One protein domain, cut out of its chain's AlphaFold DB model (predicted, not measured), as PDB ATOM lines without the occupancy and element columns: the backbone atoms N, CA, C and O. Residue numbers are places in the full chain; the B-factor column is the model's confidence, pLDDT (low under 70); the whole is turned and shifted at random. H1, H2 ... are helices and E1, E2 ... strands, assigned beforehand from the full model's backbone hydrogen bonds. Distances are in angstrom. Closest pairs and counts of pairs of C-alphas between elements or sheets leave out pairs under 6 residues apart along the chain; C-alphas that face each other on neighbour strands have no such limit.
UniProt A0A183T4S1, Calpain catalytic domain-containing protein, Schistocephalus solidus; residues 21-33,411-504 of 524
ATOM      1  N   SER A  21     -30.916 -20.046  29.025       54.84
ATOM      2  CA  SER A  21     -30.435 -20.944  30.075       54.84
ATOM      3  C   SER A  21     -29.556 -20.181  31.071       54.84
ATOM      4  O   SER A  21     -28.834 -19.259  30.679       54.84
ATOM      5  N   TYR A  22     -29.623 -20.561  32.344       59.91
ATOM      6  CA  TYR A  22     -28.846 -19.975  33.430       59.91
ATOM      7  C   TYR A  22     -28.306 -21.050  34.375       59.91
ATOM      8  O   TYR A  22     -28.845 -22.155  34.471       59.91
ATOM      9  N   GLU A  23     -27.262 -20.679  35.101       53.69
ATOM     10  CA  GLU A  23     -26.661 -21.440  36.184       53.69
ATOM     11  C   GLU A  23     -26.678 -20.617  37.466       53.69
ATOM     12  O   GLU A  23     -26.376 -19.425  37.469       53.69
ATOM     13  N   PHE A  24     -27.072 -21.263  38.552       60.16
ATOM     14  CA  PHE A  24     -27.112 -20.704  39.886       60.16
ATOM     15  C   PHE A  24     -26.157 -21.478  40.780       60.16
ATOM     16  O   PHE A  24     -26.183 -22.712  40.786       60.16
ATOM     17  N   TYR A  25     -25.376 -20.748  41.564       59.97
ATOM     18  CA  TYR A  25     -24.444 -21.302  42.526       59.97
ATOM     19  C   TYR A  25     -24.614 -20.630  43.885       59.97
ATOM     20  O   TYR A  25     -24.786 -19.413  43.965       59.97
ATOM     21  N   ALA A  26     -24.510 -21.422  44.946       58.69
ATOM     22  CA  ALA A  26     -24.418 -20.945  46.317       58.69
ATOM     23  C   ALA A  26     -23.268 -21.657  47.028       58.69
ATOM     24  O   ALA A  26     -23.284 -22.887  47.122       58.69
ATOM     25  N   LEU A  27     -22.293 -20.893  47.522       61.66
ATOM     26  CA  LEU A  27     -21.220 -21.384  48.383       61.66
ATOM     27  C   LEU A  27     -21.525 -21.043  49.842       61.66
ATOM     28  O   LEU A  27     -21.830 -19.890  50.136       61.66
ATOM     29  N   LYS A  28     -21.410 -22.020  50.746       65.38
ATOM     30  CA  LYS A  28     -21.479 -21.840  52.208       65.38
ATOM     31  C   LYS A  28     -20.273 -22.478  52.899       65.38
ATOM     32  O   LYS A  28     -19.522 -23.218  52.269       65.38
ATOM     33  N   VAL A  29     -20.049 -22.193  54.174       53.47
ATOM     34  CA  VAL A  29     -18.977 -22.843  54.945       53.47
ATOM     35  C   VAL A  29     -19.487 -24.188  55.517       53.47
ATOM     36  O   VAL A  29     -20.642 -24.238  55.930       53.47
ATOM     37  N   PRO A  30     -18.687 -25.279  55.514       46.75
ATOM     38  CA  PRO A  30     -19.109 -26.605  55.972       46.75
ATOM     39  C   PRO A  30     -19.405 -26.676  57.476       46.75
ATOM     40  O   PRO A  30     -18.691 -26.070  58.270       46.75
ATOM     41  N   GLU A  31     -20.376 -27.513  57.844       53.84
ATOM     42  CA  GLU A  31     -20.730 -27.878  59.226       53.84
ATOM     43  C   GLU A  31     -19.757 -28.920  59.836       53.84
ATOM     44  O   GLU A  31     -19.114 -29.696  59.120       53.84
ATOM     45  N   ASP A  32     -19.692 -29.002  61.172       42.69
ATOM     46  CA  ASP A  32     -18.814 -29.923  61.923       42.69
ATOM     47  C   ASP A  32     -19.409 -31.346  62.119       42.69
ATOM     48  O   ASP A  32     -18.914 -32.129  62.934       42.69
ATOM     49  N   THR A  33     -20.441 -31.752  61.361       34.72
ATOM     50  CA  THR A  33     -21.047 -33.096  61.490       34.72
ATOM     51  C   THR A  33     -21.045 -33.943  60.212       34.72
ATOM     52  O   THR A  33     -21.089 -33.479  59.075       34.72
ATOM     53  N   ARG A 411     -11.884 -25.691  56.037       62.28
ATOM     54  CA  ARG A 411     -11.606 -24.488  55.228       62.28
ATOM     55  C   ARG A 411     -12.123 -24.577  53.795       62.28
ATOM     56  O   ARG A 411     -11.812 -23.707  52.992       62.28
ATOM     57  N   ARG A 412     -12.895 -25.608  53.449       68.56
ATOM     58  CA  ARG A 412     -13.520 -25.692  52.119       68.56
ATOM     59  C   ARG A 412     -14.784 -24.857  52.079       68.56
ATOM     60  O   ARG A 412     -15.299 -24.490  53.126       68.56
ATOM     61  N   TRP A 413     -15.261 -24.566  50.881       77.00
ATOM     62  CA  TRP A 413     -16.648 -24.177  50.670       77.00
ATOM     63  C   TRP A 413     -17.499 -25.437  50.495       77.00
ATOM     64  O   TRP A 413     -16.982 -26.484  50.122       77.00
ATOM     65  N   GLU A 414     -18.792 -25.348  50.750       77.00
ATOM     66  CA  GLU A 414     -19.825 -26.273  50.300       77.00
ATOM     67  C   GLU A 414     -20.599 -25.587  49.178       77.00
ATOM     68  O   GLU A 414     -20.926 -24.414  49.309       77.00
ATOM     69  N   MET A 415     -20.883 -26.290  48.080       80.94
ATOM     70  CA  MET A 415     -21.499 -25.700  46.891       80.94
ATOM     71  C   MET A 415     -22.825 -26.372  46.559       80.94
ATOM     72  O   MET A 415     -22.884 -27.589  46.387       80.94
ATOM     73  N   THR A 416     -23.863 -25.565  46.355       81.00
ATOM     74  CA  THR A 416     -25.112 -25.984  45.713       81.00
ATOM     75  C   THR A 416     -25.209 -25.346  44.332       81.00
ATOM     76  O   THR A 416     -25.081 -24.132  44.206       81.00
ATOM     77  N   ARG A 417     -25.449 -26.160  43.295       82.88
ATOM     78  CA  ARG A 417     -25.592 -25.709  41.903       82.88
ATOM     79  C   ARG A 417     -26.951 -26.095  41.328       82.88
ATOM     80  O   ARG A 417     -27.370 -27.247  41.449       82.88
ATOM     81  N   HIS A 418     -27.586 -25.159  40.630       83.56
ATOM     82  CA  HIS A 418     -28.830 -25.376  39.897       83.56
ATOM     83  C   HIS A 418     -28.736 -24.824  38.473       83.56
ATOM     84  O   HIS A 418     -28.431 -23.656  38.272       83.56
ATOM     85  N   GLU A 419     -29.054 -25.651  37.481       85.94
ATOM     86  CA  GLU A 419     -29.201 -25.222  36.086       85.94
ATOM     87  C   GLU A 419     -30.688 -25.035  35.761       85.94
ATOM     88  O   GLU A 419     -31.528 -25.832  36.194       85.94
ATOM     89  N   GLY A 420     -31.035 -24.004  34.991       85.44
ATOM     90  CA  GLY A 420     -32.421 -23.738  34.611       85.44
ATOM     91  C   GLY A 420     -32.566 -22.916  33.336       85.44
ATOM     92  O   GLY A 420     -31.590 -22.552  32.688       85.44
ATOM     93  N   GLU A 421     -33.811 -22.632  32.951       86.62
ATOM     94  CA  GLU A 421     -34.128 -21.773  31.807       86.62
ATOM     95  C   GLU A 421     -35.261 -20.798  32.153       86.62
ATOM     96  O   GLU A 421     -36.256 -21.176  32.782       86.62
ATOM     97  N   TRP A 422     -35.151 -19.552  31.685       86.50
ATOM     98  CA  TRP A 422     -36.273 -18.612  31.656       86.50
ATOM     99  C   TRP A 422     -37.078 -18.820  30.374       86.50
ATOM    100  O   TRP A 422     -36.654 -18.473  29.269       86.50
ATOM    101  N   LEU A 423     -38.264 -19.401  30.528       86.50
ATOM    102  CA  LEU A 423     -39.187 -19.709  29.448       86.50
ATOM    103  C   LEU A 423     -40.282 -18.646  29.389       86.50
ATOM    104  O   LEU A 423     -40.982 -18.384  30.371       86.50
ATOM    105  N   ARG A 424     -40.455 -18.052  28.204       84.44
ATOM    106  CA  ARG A 424     -41.523 -17.082  27.940       84.44
ATOM    107  C   ARG A 424     -42.886 -17.672  28.326       84.44
ATOM    108  O   ARG A 424     -43.185 -18.804  27.956       84.44
ATOM    109  N   ASN A 425     -43.708 -16.876  29.014       83.25
ATOM    110  CA  ASN A 425     -45.045 -17.247  29.506       83.25
ATOM    111  C   ASN A 425     -45.056 -18.418  30.509       83.25
ATOM    112  O   ASN A 425     -46.090 -19.051  30.704       83.25
ATOM    113  N   SER A 426     -43.912 -18.733  31.116       90.50
ATOM    114  CA  SER A 426     -43.798 -19.733  32.173       90.50
ATOM    115  C   SER A 426     -42.859 -19.200  33.251       90.50
ATOM    116  O   SER A 426     -43.310 -18.460  34.110       90.50
ATOM    117  N   THR A 427     -41.558 -19.482  33.178       89.06
ATOM    118  CA  THR A 427     -40.589 -19.118  34.225       89.06
ATOM    119  C   THR A 427     -39.944 -17.741  34.052       89.06
ATOM    120  O   THR A 427     -39.207 -17.303  34.928       89.06
ATOM    121  N   ALA A 428     -40.182 -17.034  32.943       90.25
ATOM    122  CA  ALA A 428     -39.646 -15.688  32.698       90.25
ATOM    123  C   ALA A 428     -40.493 -14.599  33.392       90.25
ATOM    124  O   ALA A 428     -41.253 -13.884  32.739       90.25
ATOM    125  N   GLY A 429     -40.378 -14.503  34.719       88.69
ATOM    126  CA  GLY A 429     -41.222 -13.658  35.568       88.69
ATOM    127  C   GLY A 429     -40.810 -12.185  35.692       88.69
ATOM    128  O   GLY A 429     -41.576 -11.389  36.226       88.69
ATOM    129  N   GLY A 430     -39.628 -11.793  35.210       88.00
ATOM    130  CA  GLY A 430     -39.137 -10.412  35.331       88.00
ATOM    131  C   GLY A 430     -38.513 -10.093  36.696       88.00
ATOM    132  O   GLY A 430     -38.403 -10.959  37.560       88.00
ATOM    133  N   CYS A 431     -38.074  -8.845  36.894       88.88
ATOM    134  CA  CYS A 431     -37.544  -8.362  38.177       88.88
ATOM    135  C   CYS A 431     -38.654  -7.908  39.145       88.88
ATOM    136  O   CYS A 431     -39.839  -7.961  38.821       88.88
ATOM    137  N   ARG A 432     -38.282  -7.427  40.341       86.75
ATOM    138  CA  ARG A 432     -39.224  -7.036  41.410       86.75
ATOM    139  C   ARG A 432     -40.167  -5.876  41.041       86.75
ATOM    140  O   ARG A 432     -41.152  -5.654  41.749       86.75
ATOM    141  N   ASN A 433     -39.897  -5.198  39.924       89.75
ATOM    142  CA  ASN A 433     -40.769  -4.190  39.317       89.75
ATOM    143  C   ASN A 433     -42.002  -4.810  38.630       89.75
ATOM    144  O   ASN A 433     -42.995  -4.120  38.433       89.75
ATOM    145  N   TYR A 434     -41.968  -6.106  38.303       89.62
ATOM    146  CA  TYR A 434     -43.046  -6.849  37.644       89.62
ATOM    147  C   TYR A 434     -43.726  -7.799  38.633       89.62
ATOM    148  O   TYR A 434     -43.638  -9.019  38.529       89.62
ATOM    149  N   LEU A 435     -44.380  -7.227  39.644       89.81
ATOM    150  CA  LEU A 435     -44.946  -7.963  40.778       89.81
ATOM    151  C   LEU A 435     -45.901  -9.104  40.402       89.81
ATOM    152  O   LEU A 435     -45.882 -10.142  41.058       89.81
ATOM    153  N   GLU A 436     -46.699  -8.916  39.352       91.81
ATOM    154  CA  GLU A 436     -47.687  -9.895  38.877       91.81
ATOM    155  C   GLU A 436     -47.044 -11.173  38.329       91.81
ATOM    156  O   GLU A 436     -47.647 -12.240  38.358       91.81
ATOM    157  N   THR A 437     -45.814 -11.070  37.825       90.50
ATOM    158  CA  THR A 437     -45.123 -12.175  37.158       90.50
ATOM    159  C   THR A 437     -43.890 -12.650  37.918       90.50
ATOM    160  O   THR A 437     -43.437 -13.773  37.705       90.50
ATOM    161  N   PHE A 438     -43.371 -11.841  38.845       89.12
ATOM    162  CA  PHE A 438     -42.126 -12.082  39.573       89.12
ATOM    163  C   PHE A 438     -42.082 -13.437  40.280       89.12
ATOM    164  O   PHE A 438     -41.052 -14.110  40.262       89.12
ATOM    165  N   HIS A 439     -43.204 -13.862  40.867       88.88
ATOM    166  CA  HIS A 439     -43.296 -15.135  41.581       88.88
ATOM    167  C   HIS A 439     -43.095 -16.356  40.670       88.88
ATOM    168  O   HIS A 439     -42.890 -17.457  41.169       88.88
ATOM    169  N   MET A 440     -43.212 -16.190  39.344       90.38
ATOM    170  CA  MET A 440     -43.068 -17.281  38.378       90.38
ATOM    171  C   MET A 440     -41.604 -17.625  38.105       90.38
ATOM    172  O   MET A 440     -41.326 -18.675  37.525       90.38
ATOM    173  N   ASN A 441     -40.669 -16.752  38.497       88.94
ATOM    174  CA  ASN A 441     -39.252 -17.068  38.401       88.94
ATOM    175  C   ASN A 441     -38.914 -18.296  39.263       88.94
ATOM    176  O   ASN A 441     -39.536 -18.500  40.307       88.94
ATOM    177  N   PRO A 442     -37.915 -19.102  38.867       90.12
ATOM    178  CA  PRO A 442     -37.461 -20.235  39.664       90.12
ATOM    179  C   PRO A 442     -36.977 -19.802  41.052       90.12
ATOM    180  O   PRO A 442     -36.253 -18.807  41.180       90.12
ATOM    181  N   GLN A 443     -37.381 -20.572  42.066       86.62
ATOM    182  CA  GLN A 443     -37.093 -20.305  43.472       86.62
ATOM    183  C   GLN A 443     -36.227 -21.409  44.067       86.62
ATOM    184  O   GLN A 443     -36.501 -22.596  43.883       86.62
ATOM    185  N   PHE A 444     -35.190 -21.004  44.794       84.56
ATOM    186  CA  PHE A 444     -34.252 -21.896  45.469       84.56
ATOM    187  C   PHE A 444     -34.215 -21.555  46.953       84.56
ATOM    188  O   PHE A 444     -34.381 -20.393  47.329       84.56
ATOM    189  N   ARG A 445     -34.016 -22.585  47.775       82.81
ATOM    190  CA  ARG A 445     -33.900 -22.464  49.224       82.81
ATOM    191  C   ARG A 445     -32.469 -22.759  49.644       82.81
ATOM    192  O   ARG A 445     -31.884 -23.726  49.162       82.81
ATOM    193  N   ILE A 446     -31.946 -21.934  50.544       77.88
ATOM    194  CA  ILE A 446     -30.631 -22.106  51.162       77.88
ATOM    195  C   ILE A 446     -30.810 -21.984  52.669       77.88
ATOM    196  O   ILE A 446     -31.481 -21.058  53.135       77.88
ATOM    197  N   ASP A 447     -30.211 -22.917  53.398       77.31
ATOM    198  CA  ASP A 447     -30.100 -22.878  54.850       77.31
ATOM    199  C   ASP A 447     -28.661 -22.440  55.195       77.31
ATOM    200  O   ASP A 447     -27.689 -22.990  54.660       77.31
ATOM    201  N   VAL A 448     -28.538 -21.393  56.016       73.06
ATOM    202  CA  VAL A 448     -27.260 -20.774  56.397       73.06
ATOM    203  C   VAL A 448     -27.096 -20.894  57.901       73.06
ATOM    204  O   VAL A 448     -27.906 -20.362  58.658       73.06
ATOM    205  N   GLU A 449     -26.038 -21.577  58.316       68.56
ATOM    206  CA  GLU A 449     -25.660 -21.743  59.715       68.56
ATOM    207  C   GLU A 449     -24.275 -21.128  59.936       68.56
ATOM    208  O   GLU A 449     -23.496 -20.973  58.989       68.56
ATOM    209  N   ASP A 450     -24.003 -20.722  61.171       67.62
ATOM    210  CA  ASP A 450     -22.686 -20.239  61.569       67.62
ATOM    211  C   ASP A 450     -21.718 -21.434  61.661       67.62
ATOM    212  O   ASP A 450     -21.969 -22.368  62.427       67.62
ATOM    213  N   PRO A 451     -20.645 -21.459  60.853       61.75
ATOM    214  CA  PRO A 451     -19.705 -22.570  60.831       61.75
ATOM    215  C   PRO A 451     -18.693 -22.570  61.988       61.75
ATOM    216  O   PRO A 451     -18.004 -23.578  62.154       61.75
ATOM    217  N   ASP A 452     -18.515 -21.462  62.719       59.41
ATOM    218  CA  ASP A 452     -17.473 -21.325  63.742       59.41
ATOM    219  C   ASP A 452     -18.048 -20.794  65.059       59.41
ATOM    220  O   ASP A 452     -17.842 -19.646  65.433       59.41
ATOM    221  N   GLU A 453     -18.683 -21.686  65.830       53.78
ATOM    222  CA  GLU A 453     -19.225 -21.385  67.169       53.78
ATOM    223  C   GLU A 453     -18.176 -20.838  68.169       53.78
ATOM    224  O   GLU A 453     -18.520 -20.483  69.300       53.78
ATOM    225  N   THR A 454     -16.885 -20.830  67.805       50.72
ATOM    226  CA  THR A 454     -15.788 -20.337  68.647       50.72
ATOM    227  C   THR A 454     -15.356 -18.909  68.336       50.72
ATOM    228  O   THR A 454     -14.587 -18.336  69.118       50.72
ATOM    229  N   ASP A 455     -15.832 -18.323  67.235       61.31
ATOM    230  CA  ASP A 455     -15.640 -16.908  66.958       61.31
ATOM    231  C   ASP A 455     -16.803 -16.063  67.533       61.31
ATOM    232  O   ASP A 455     -17.820 -16.570  68.000       61.31
ATOM    233  N   ASN A 456     -16.599 -14.748  67.644       57.72
ATOM    234  CA  ASN A 456     -17.611 -13.836  68.199       57.72
ATOM    235  C   ASN A 456     -18.598 -13.334  67.120       57.72
ATOM    236  O   ASN A 456     -19.277 -12.329  67.347       57.72
ATOM    237  N   ASP A 457     -18.625 -13.949  65.937       61.25
ATOM    238  CA  ASP A 457     -19.376 -13.521  64.760       61.25
ATOM    239  C   ASP A 457     -20.493 -14.541  64.469       61.25
ATOM    240  O   ASP A 457     -20.260 -15.492  63.736       61.25
ATOM    241  N   PRO A 458     -21.726 -14.349  64.992       62.47
ATOM    242  CA  PRO A 458     -22.823 -15.318  64.872       62.47
ATOM    243  C   PRO A 458     -23.432 -15.371  63.454       62.47
ATOM    244  O   PRO A 458     -24.652 -15.498  63.295       62.47
ATOM    245  N   THR A 459     -22.629 -15.158  62.407       63.56
ATOM    246  CA  THR A 459     -23.077 -14.986  61.026       63.56
ATOM    247  C   THR A 459     -22.489 -16.047  60.097       63.56
ATOM    248  O   THR A 459     -21.282 -16.197  59.927       63.56
ATOM    249  N   GLY A 460     -23.367 -16.773  59.402       70.44
ATOM    250  CA  GLY A 460     -22.958 -17.640  58.302       70.44
ATOM    251  C   GLY A 460     -22.705 -16.831  57.027       70.44
ATOM    252  O   GLY A 460     -23.546 -16.040  56.594       70.44
ATOM    253  N   THR A 461     -21.543 -17.029  56.402       76.25
ATOM    254  CA  THR A 461     -21.196 -16.378  55.129       76.25
ATOM    255  C   THR A 461     -21.645 -17.231  53.944       76.25
ATOM    256  O   THR A 461     -21.288 -18.410  53.859       76.25
ATOM    257  N   ILE A 462     -22.359 -16.615  52.996       81.94
ATOM    258  CA  ILE A 462     -22.684 -17.217  51.699       81.94
ATOM    259  C   ILE A 462     -22.222 -16.349  50.533       81.94
ATOM    260  O   ILE A 462     -22.275 -15.123  50.608       81.94
ATOM    261  N   VAL A 463     -21.834 -16.994  49.435       84.69
ATOM    262  CA  VAL A 463     -21.554 -16.338  48.150       84.69
ATOM    263  C   VAL A 463     -22.519 -16.893  47.110       84.69
ATOM    264  O   VAL A 463     -22.624 -18.110  46.950       84.69
ATOM    265  N   ILE A 464     -23.242 -16.014  46.413       86.81
ATOM    266  CA  ILE A 464     -24.239 -16.390  45.402       86.81
ATOM    267  C   ILE A 464     -23.797 -15.884  44.031       86.81
ATOM    268  O   ILE A 464     -23.488 -14.707  43.873       86.81
ATOM    269  N   GLY A 465     -23.825 -16.768  43.034       88.06
ATOM    270  CA  GLY A 465     -23.533 -16.444  41.640       88.06
ATOM    271  C   GLY A 465     -24.693 -16.833  40.734       88.06
ATOM    272  O   GLY A 465     -25.218 -17.945  40.828       88.06
ATOM    273  N   LEU A 466     -25.081 -15.922  39.842       87.75
ATOM    274  CA  LEU A 466     -26.060 -16.167  38.784       87.75
ATOM    275  C   LEU A 466     -25.412 -15.883  37.430       87.75
ATOM    276  O   LEU A 466     -25.061 -14.743  37.133       87.75
ATOM    277  N   MET A 467     -25.310 -16.911  36.595       84.38
ATOM    278  CA  MET A 467     -24.632 -16.849  35.306       84.38
ATOM    279  C   MET A 467     -25.591 -17.172  34.166       84.38
ATOM    280  O   MET A 467     -26.383 -18.110  34.248       84.38
ATOM    281  N   GLN A 468     -25.516 -16.411  33.075       83.12
ATOM    282  CA  GLN A 468     -26.272 -16.681  31.850       83.12
ATOM    283  C   GLN A 468     -25.398 -17.381  30.807       83.12
ATOM    284  O   GLN A 468     -24.256 -16.991  30.574       83.12
ATOM    285  N   MET A 469     -25.950 -18.391  30.137       78.81
ATOM    286  CA  MET A 469     -25.172 -19.247  29.240       78.81
ATOM    287  C   MET A 469     -25.295 -18.870  27.764       78.81
ATOM    288  O   MET A 469     -26.388 -18.622  27.240       78.81
ATOM    289  N   GLY A 470     -24.170 -18.960  27.051       66.31
ATOM    290  CA  GLY A 470     -24.140 -18.998  25.587       66.31
ATOM    291  C   GLY A 470     -24.497 -17.683  24.886       66.31
ATOM    292  O   GLY A 470     -24.837 -17.712  23.707       66.31
ATOM    293  N   MET A 471     -24.439 -16.534  25.570       67.94
ATOM    294  CA  MET A 471     -24.720 -15.227  24.949       67.94
ATOM    295  C   MET A 471     -23.662 -14.856  23.905       67.94
ATOM    296  O   MET A 471     -24.008 -14.549  22.763       67.94
ATOM    297  N   ARG A 472     -22.375 -15.005  24.258       60.25
ATOM    298  CA  ARG A 472     -21.235 -14.758  23.355       60.25
ATOM    299  C   ARG A 472     -21.279 -15.668  22.125       60.25
ATOM    300  O   ARG A 472     -21.159 -15.196  21.003       60.25
ATOM    301  N   GLU A 473     -21.554 -16.955  22.332       56.44
ATOM    302  CA  GLU A 473     -21.669 -17.970  21.269       56.44
ATOM    303  C   GLU A 473     -22.845 -17.704  20.316       56.44
ATOM    304  O   GLU A 473     -22.786 -18.027  19.131       56.44
ATOM    305  N   LYS A 474     -23.931 -17.115  20.831       60.66
ATOM    306  CA  LYS A 474     -25.123 -16.760  20.052       60.66
ATOM    307  C   LYS A 474     -25.039 -15.360  19.436       60.66
ATOM    308  O   LYS A 474     -25.997 -14.967  18.771       60.66
ATOM    309  N   PHE A 475     -23.945 -14.619  19.650       58.69
ATOM    310  CA  PHE A 475     -23.816 -13.197  19.298       58.69
ATOM    311  C   PHE A 475     -24.993 -12.354  19.818       58.69
ATOM    312  O   PHE A 475     -25.483 -11.447  19.144       58.69
ATOM    313  N   GLN A 476     -25.495 -12.693  21.007       69.38
ATOM    314  CA  GLN A 476     -26.591 -11.988  21.662       69.38
ATOM    315  C   GLN A 476     -26.038 -11.117  22.782       69.38
ATOM    316  O   GLN A 476     -25.142 -11.531  23.517       69.38
ATOM    317  N   GLN A 477     -26.593  -9.912  22.911       71.88
ATOM    318  CA  GLN A 477     -26.334  -9.070  24.074       71.88
ATOM    319  C   GLN A 477     -26.790  -9.814  25.339       71.88
ATOM    320  O   GLN A 477     -27.876 -10.406  25.318       71.88
ATOM    321  N   PRO A 478     -25.986  -9.808  26.416       77.69
ATOM    322  CA  PRO A 478     -26.387 -10.411  27.676       77.69
ATOM    323  C   PRO A 478     -27.654  -9.738  28.208       77.69
ATOM    324  O   PRO A 478     -27.835  -8.525  28.095       77.69
ATOM    325  N   HIS A 479     -28.539 -10.532  28.807       82.81
ATOM    326  CA  HIS A 479     -29.707 -10.003  29.506       82.81
ATOM    327  C   HIS A 479     -29.268  -9.311  30.790       82.81
ATOM    328  O   HIS A 479     -28.317  -9.744  31.446       82.81
ATOM    329  N   THR A 480     -30.008  -8.280  31.194       86.12
ATOM    330  CA  THR A 480     -29.920  -7.766  32.561       86.12
ATOM    331  C   THR A 480     -30.502  -8.816  33.500       86.12
ATOM    332  O   THR A 480     -31.714  -9.069  33.505       86.12
ATOM    333  N   ILE A 481     -29.617  -9.444  34.267       89.25
ATOM    334  CA  ILE A 481     -29.939 -10.479  35.245       89.25
ATOM    335  C   ILE A 481     -29.653  -9.980  36.658       89.25
ATOM    336  O   ILE A 481     -28.903  -9.030  36.863       89.25
ATOM    337  N   GLY A 482     -30.269 -10.627  37.636       88.88
ATOM    338  CA  GLY A 482     -30.035 -10.357  39.046       88.88
ATOM    339  C   GLY A 482     -30.840 -11.309  39.908       88.88
ATOM    340  O   GLY A 482     -31.490 -12.225  39.401       88.88
ATOM    341  N   TYR A 483     -30.824 -11.082  41.212       89.44
ATOM    342  CA  TYR A 483     -31.591 -11.886  42.147       89.44
ATOM    343  C   TYR A 483     -32.036 -11.099  43.368       89.44
ATOM    344  O   TYR A 483     -31.516 -10.026  43.664       89.44
ATOM    345  N   ALA A 484     -33.027 -11.647  44.062       87.00
ATOM    346  CA  ALA A 484     -33.491 -11.161  45.352       87.00
ATOM    347  C   ALA A 484     -33.476 -12.309  46.363       87.00
ATOM    348  O   ALA A 484     -33.780 -13.449  46.007       87.00
ATOM    349  N   ILE A 485     -33.131 -11.979  47.604       85.06
ATOM    350  CA  ILE A 485     -33.034 -12.903  48.731       85.06
ATOM    351  C   ILE A 485     -34.094 -12.482  49.753       85.06
ATOM    352  O   ILE A 485     -34.126 -11.321  50.161       85.06
ATOM    353  N   TYR A 486     -34.968 -13.404  50.159       83.44
ATOM    354  CA  TYR A 486     -36.028 -13.142  51.139       83.44
ATOM    355  C   TYR A 486     -35.913 -14.074  52.329       83.44
ATOM    356  O   TYR A 486     -35.879 -15.274  52.126       83.44
ATOM    357  N   GLU A 487     -35.960 -13.561  53.554       83.44
ATOM    358  CA  GLU A 487     -36.117 -14.410  54.737       83.44
ATOM    359  C   GLU A 487     -37.469 -15.158  54.696       83.44
ATOM    360  O   GLU A 487     -38.533 -14.559  54.524       83.44
ATOM    361  N   VAL A 488     -37.441 -16.471  54.902       78.12
ATOM    362  CA  VAL A 488     -38.599 -17.342  55.075       78.12
ATOM    363  C   VAL A 488     -38.721 -17.644  56.566       78.12
ATOM    364  O   VAL A 488     -37.889 -18.314  57.175       78.12
ATOM    365  N   ARG A 489     -39.784 -17.127  57.179       62.16
ATOM    366  CA  ARG A 489     -40.042 -17.308  58.611       62.16
ATOM    367  C   ARG A 489     -40.771 -18.626  58.856       62.16
ATOM    368  O   ARG A 489     -41.939 -18.756  58.497       62.16
ATOM    369  N   HIS A 490     -40.119 -19.574  59.528       54.25
ATOM    370  CA  HIS A 490     -40.759 -20.777  60.071       54.25
ATOM    371  C   HIS A 490     -40.745 -20.759  61.605       54.25
ATOM    372  O   HIS A 490     -39.761 -20.375  62.222       54.25
ATOM    373  N   ARG A 491     -41.835 -21.220  62.239       46.47
ATOM    374  CA  ARG A 491     -42.013 -21.207  63.707       46.47
ATOM    375  C   ARG A 491     -41.036 -22.096  64.507       46.47
ATOM    376  O   ARG A 491     -41.097 -22.026  65.726       46.47
ATOM    377  N   HIS A 492     -40.166 -22.905  63.879       42.41
ATOM    378  CA  HIS A 492     -39.351 -23.903  64.602       42.41
ATOM    379  C   HIS A 492     -37.929 -24.223  64.066       42.41
ATOM    380  O   HIS A 492     -37.316 -25.121  64.626       42.41
ATOM    381  N   HIS A 493     -37.362 -23.530  63.061       36.00
ATOM    382  CA  HIS A 493     -35.993 -23.807  62.549       36.00
ATOM    383  C   HIS A 493     -35.309 -22.544  61.967       36.00
ATOM    384  O   HIS A 493     -36.042 -21.604  61.648       36.00
ATOM    385  N   PRO A 494     -33.955 -22.500  61.866       38.91
ATOM    386  CA  PRO A 494     -33.173 -21.292  61.552       38.91
ATOM    387  C   PRO A 494     -33.480 -20.666  60.180       38.91
ATOM    388  O   PRO A 494     -34.149 -21.266  59.338       38.91
ATOM    389  N   ILE A 495     -33.034 -19.413  60.023       39.28
ATOM    390  CA  ILE A 495     -33.332 -18.450  58.949       39.28
ATOM    391  C   ILE A 495     -33.219 -19.103  57.564       39.28
ATOM    392  O   ILE A 495     -32.153 -19.527  57.133       39.28
ATOM    393  N   GLN A 496     -34.342 -19.166  56.857       35.03
ATOM    394  CA  GLN A 496     -34.437 -19.724  55.509       35.03
ATOM    395  C   GLN A 496     -34.422 -18.572  54.497       35.03
ATOM    396  O   GLN A 496     -34.979 -17.522  54.796       35.03
ATOM    397  N   PHE A 497     -33.856 -18.742  53.299       43.22
ATOM    398  CA  PHE A 497     -33.960 -17.724  52.245       43.22
ATOM    399  C   PHE A 497     -34.692 -18.223  50.986       43.22
ATOM    400  O   PHE A 497     -34.391 -19.310  50.497       43.22
ATOM    401  N   LEU A 498     -35.640 -17.440  50.453       35.94
ATOM    402  CA  LEU A 498     -36.295 -17.643  49.156       35.94
ATOM    403  C   LEU A 498     -35.589 -16.797  48.099       35.94
ATOM    404  O   LEU A 498     -35.459 -15.582  48.245       35.94
ATOM    405  N   TYR A 499     -35.151 -17.449  47.032       47.88
ATOM    406  CA  TYR A 499     -34.496 -16.812  45.898       47.88
ATOM    407  C   TYR A 499     -35.476 -16.577  44.743       47.88
ATOM    408  O   TYR A 499     -36.340 -17.413  44.512       47.88
ATOM    409  N   CYS A 500     -35.309 -15.507  43.964       42.09
ATOM    410  CA  CYS A 500     -35.944 -15.367  42.645       42.09
ATOM    411  C   CYS A 500     -34.884 -15.009  41.596       42.09
ATOM    412  O   CYS A 500     -34.306 -13.925  41.666       42.09
ATOM    413  N   ALA A 501     -34.655 -15.890  40.615       43.69
ATOM    414  CA  ALA A 501     -33.751 -15.627  39.489       43.69
ATOM    415  C   ALA A 501     -34.393 -14.613  38.530       43.69
ATOM    416  O   ALA A 501     -35.438 -14.909  37.955       43.69
ATOM    417  N   LEU A 502     -33.799 -13.438  38.331       46.22
ATOM    418  CA  LEU A 502     -34.415 -12.360  37.553       46.22
ATOM    419  C   LEU A 502     -33.824 -12.300  36.150       46.22
ATOM    420  O   LEU A 502     -32.609 -12.293  35.979       46.22
ATOM    421  N   CYS A 503     -34.698 -12.169  35.158       38.38
ATOM    422  CA  CYS A 503     -34.341 -11.811  33.790       38.38
ATOM    423  C   CYS A 503     -35.287 -10.696  33.343       38.38
ATOM    424  O   CYS A 503     -36.501 -10.900  33.317       38.38
ATOM    425  N   VAL A 504     -34.759  -9.518  33.007       39.91
ATOM    426  CA  VAL A 504     -35.564  -8.423  32.445       39.91
ATOM    427  C   VAL A 504     -35.558  -8.555  30.918       39.91
ATOM    428  O   VAL A 504     -34.489  -8.459  30.318       39.91
TER     429      VAL A 504
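This is residues 21 to 33 and 411 to 504 of the 524 residues of the protein "Calpain catalytic domain-containing protein" of Schistocephalus solidus (UniProt A0A183T4S1). Two three-stranded sheets, E2 E1 E4 and E3 E6 E5, lie face to face as a loose sandwich, their strands at 32 degrees to each other, with the short helix H1 off to one side near E6. Residues 472 to 477 stick out at one end of the longest axis, and the long loop of residues 448 to 461 reaches to the other end. The printed part has 107 residues, with one named helix and six named strands in the order E1 E2 H1 E3 E4 E5 E6; both sheets are antiparallel. The class is mostly strand, though under half of the residues are in named elements. The whole is loose, with a radius of gyration of the C-alphas of 16.2 A and spans of 50 by 33 by 20 A.

E1, residues 21 to 28, is the inner strand of a twisted sheet, between the edge strands E2, residues 414 to 422, and E4, residues 462 to 468. E2 and E1 are antiparallel at 160 degrees, with N 24 and O 418 2.8 A apart, within hydrogen-bond range. E1 and E4 are antiparallel at 169 degrees, with N 25 and O 465 at 2.9 A. In the other sheet, E6, residues 496 to 504, is the inner strand between E3, residues 445 to 447, and E5, residues 480 to 488. E5 and E6 form a hairpin at 160 degrees, with N 498 and O 486 at 2.7 A. E3 and E6 are antiparallel at 142 degrees, with N 497 and O 446 at 3.3 A. The two sheets form a sandwich, two sheets face to face, their best planes 16 degrees apart and their facing parts 9.6 A centre to centre. Between them, the closest C-alphas of E4 and E5 are those of Leu 466 and Gly 482, 7.0 A apart. E2 and E5 are apart. H1, residues 435 to 438, is not on either sheet, only just so for E3 E6 E5; its closest C-alpha pair with E6 is Phe 438 and Cys 500, 7.6 A. H1 is too short for any O i to N i+4 pair; its one O i to N i+3 pair is not within range.

E1 begins at C-alpha 21 (-30.435, -20.944, 30.075) and is 23.9 A long. E2 and E5 are each 26.0 A long, E4 20.2 A. E3 and H1 are short. E6, 25.7 A, ends at C-alpha 504 (-35.564, -8.423, 32.445).

The C-alphas farthest apart, Thr 454 and Phe 475, are 50.5 A apart. Residues 34 to 410 are not printed; C-alphas 33 and 411 are 14.2 A apart across this cut. The links E2 to H1, E3 to E4 and E4 to E5 are long. Mean pLDDT of the printed part is 70.5; 49 residues are under 70, among them residues 21 to 33 and 489 to 504.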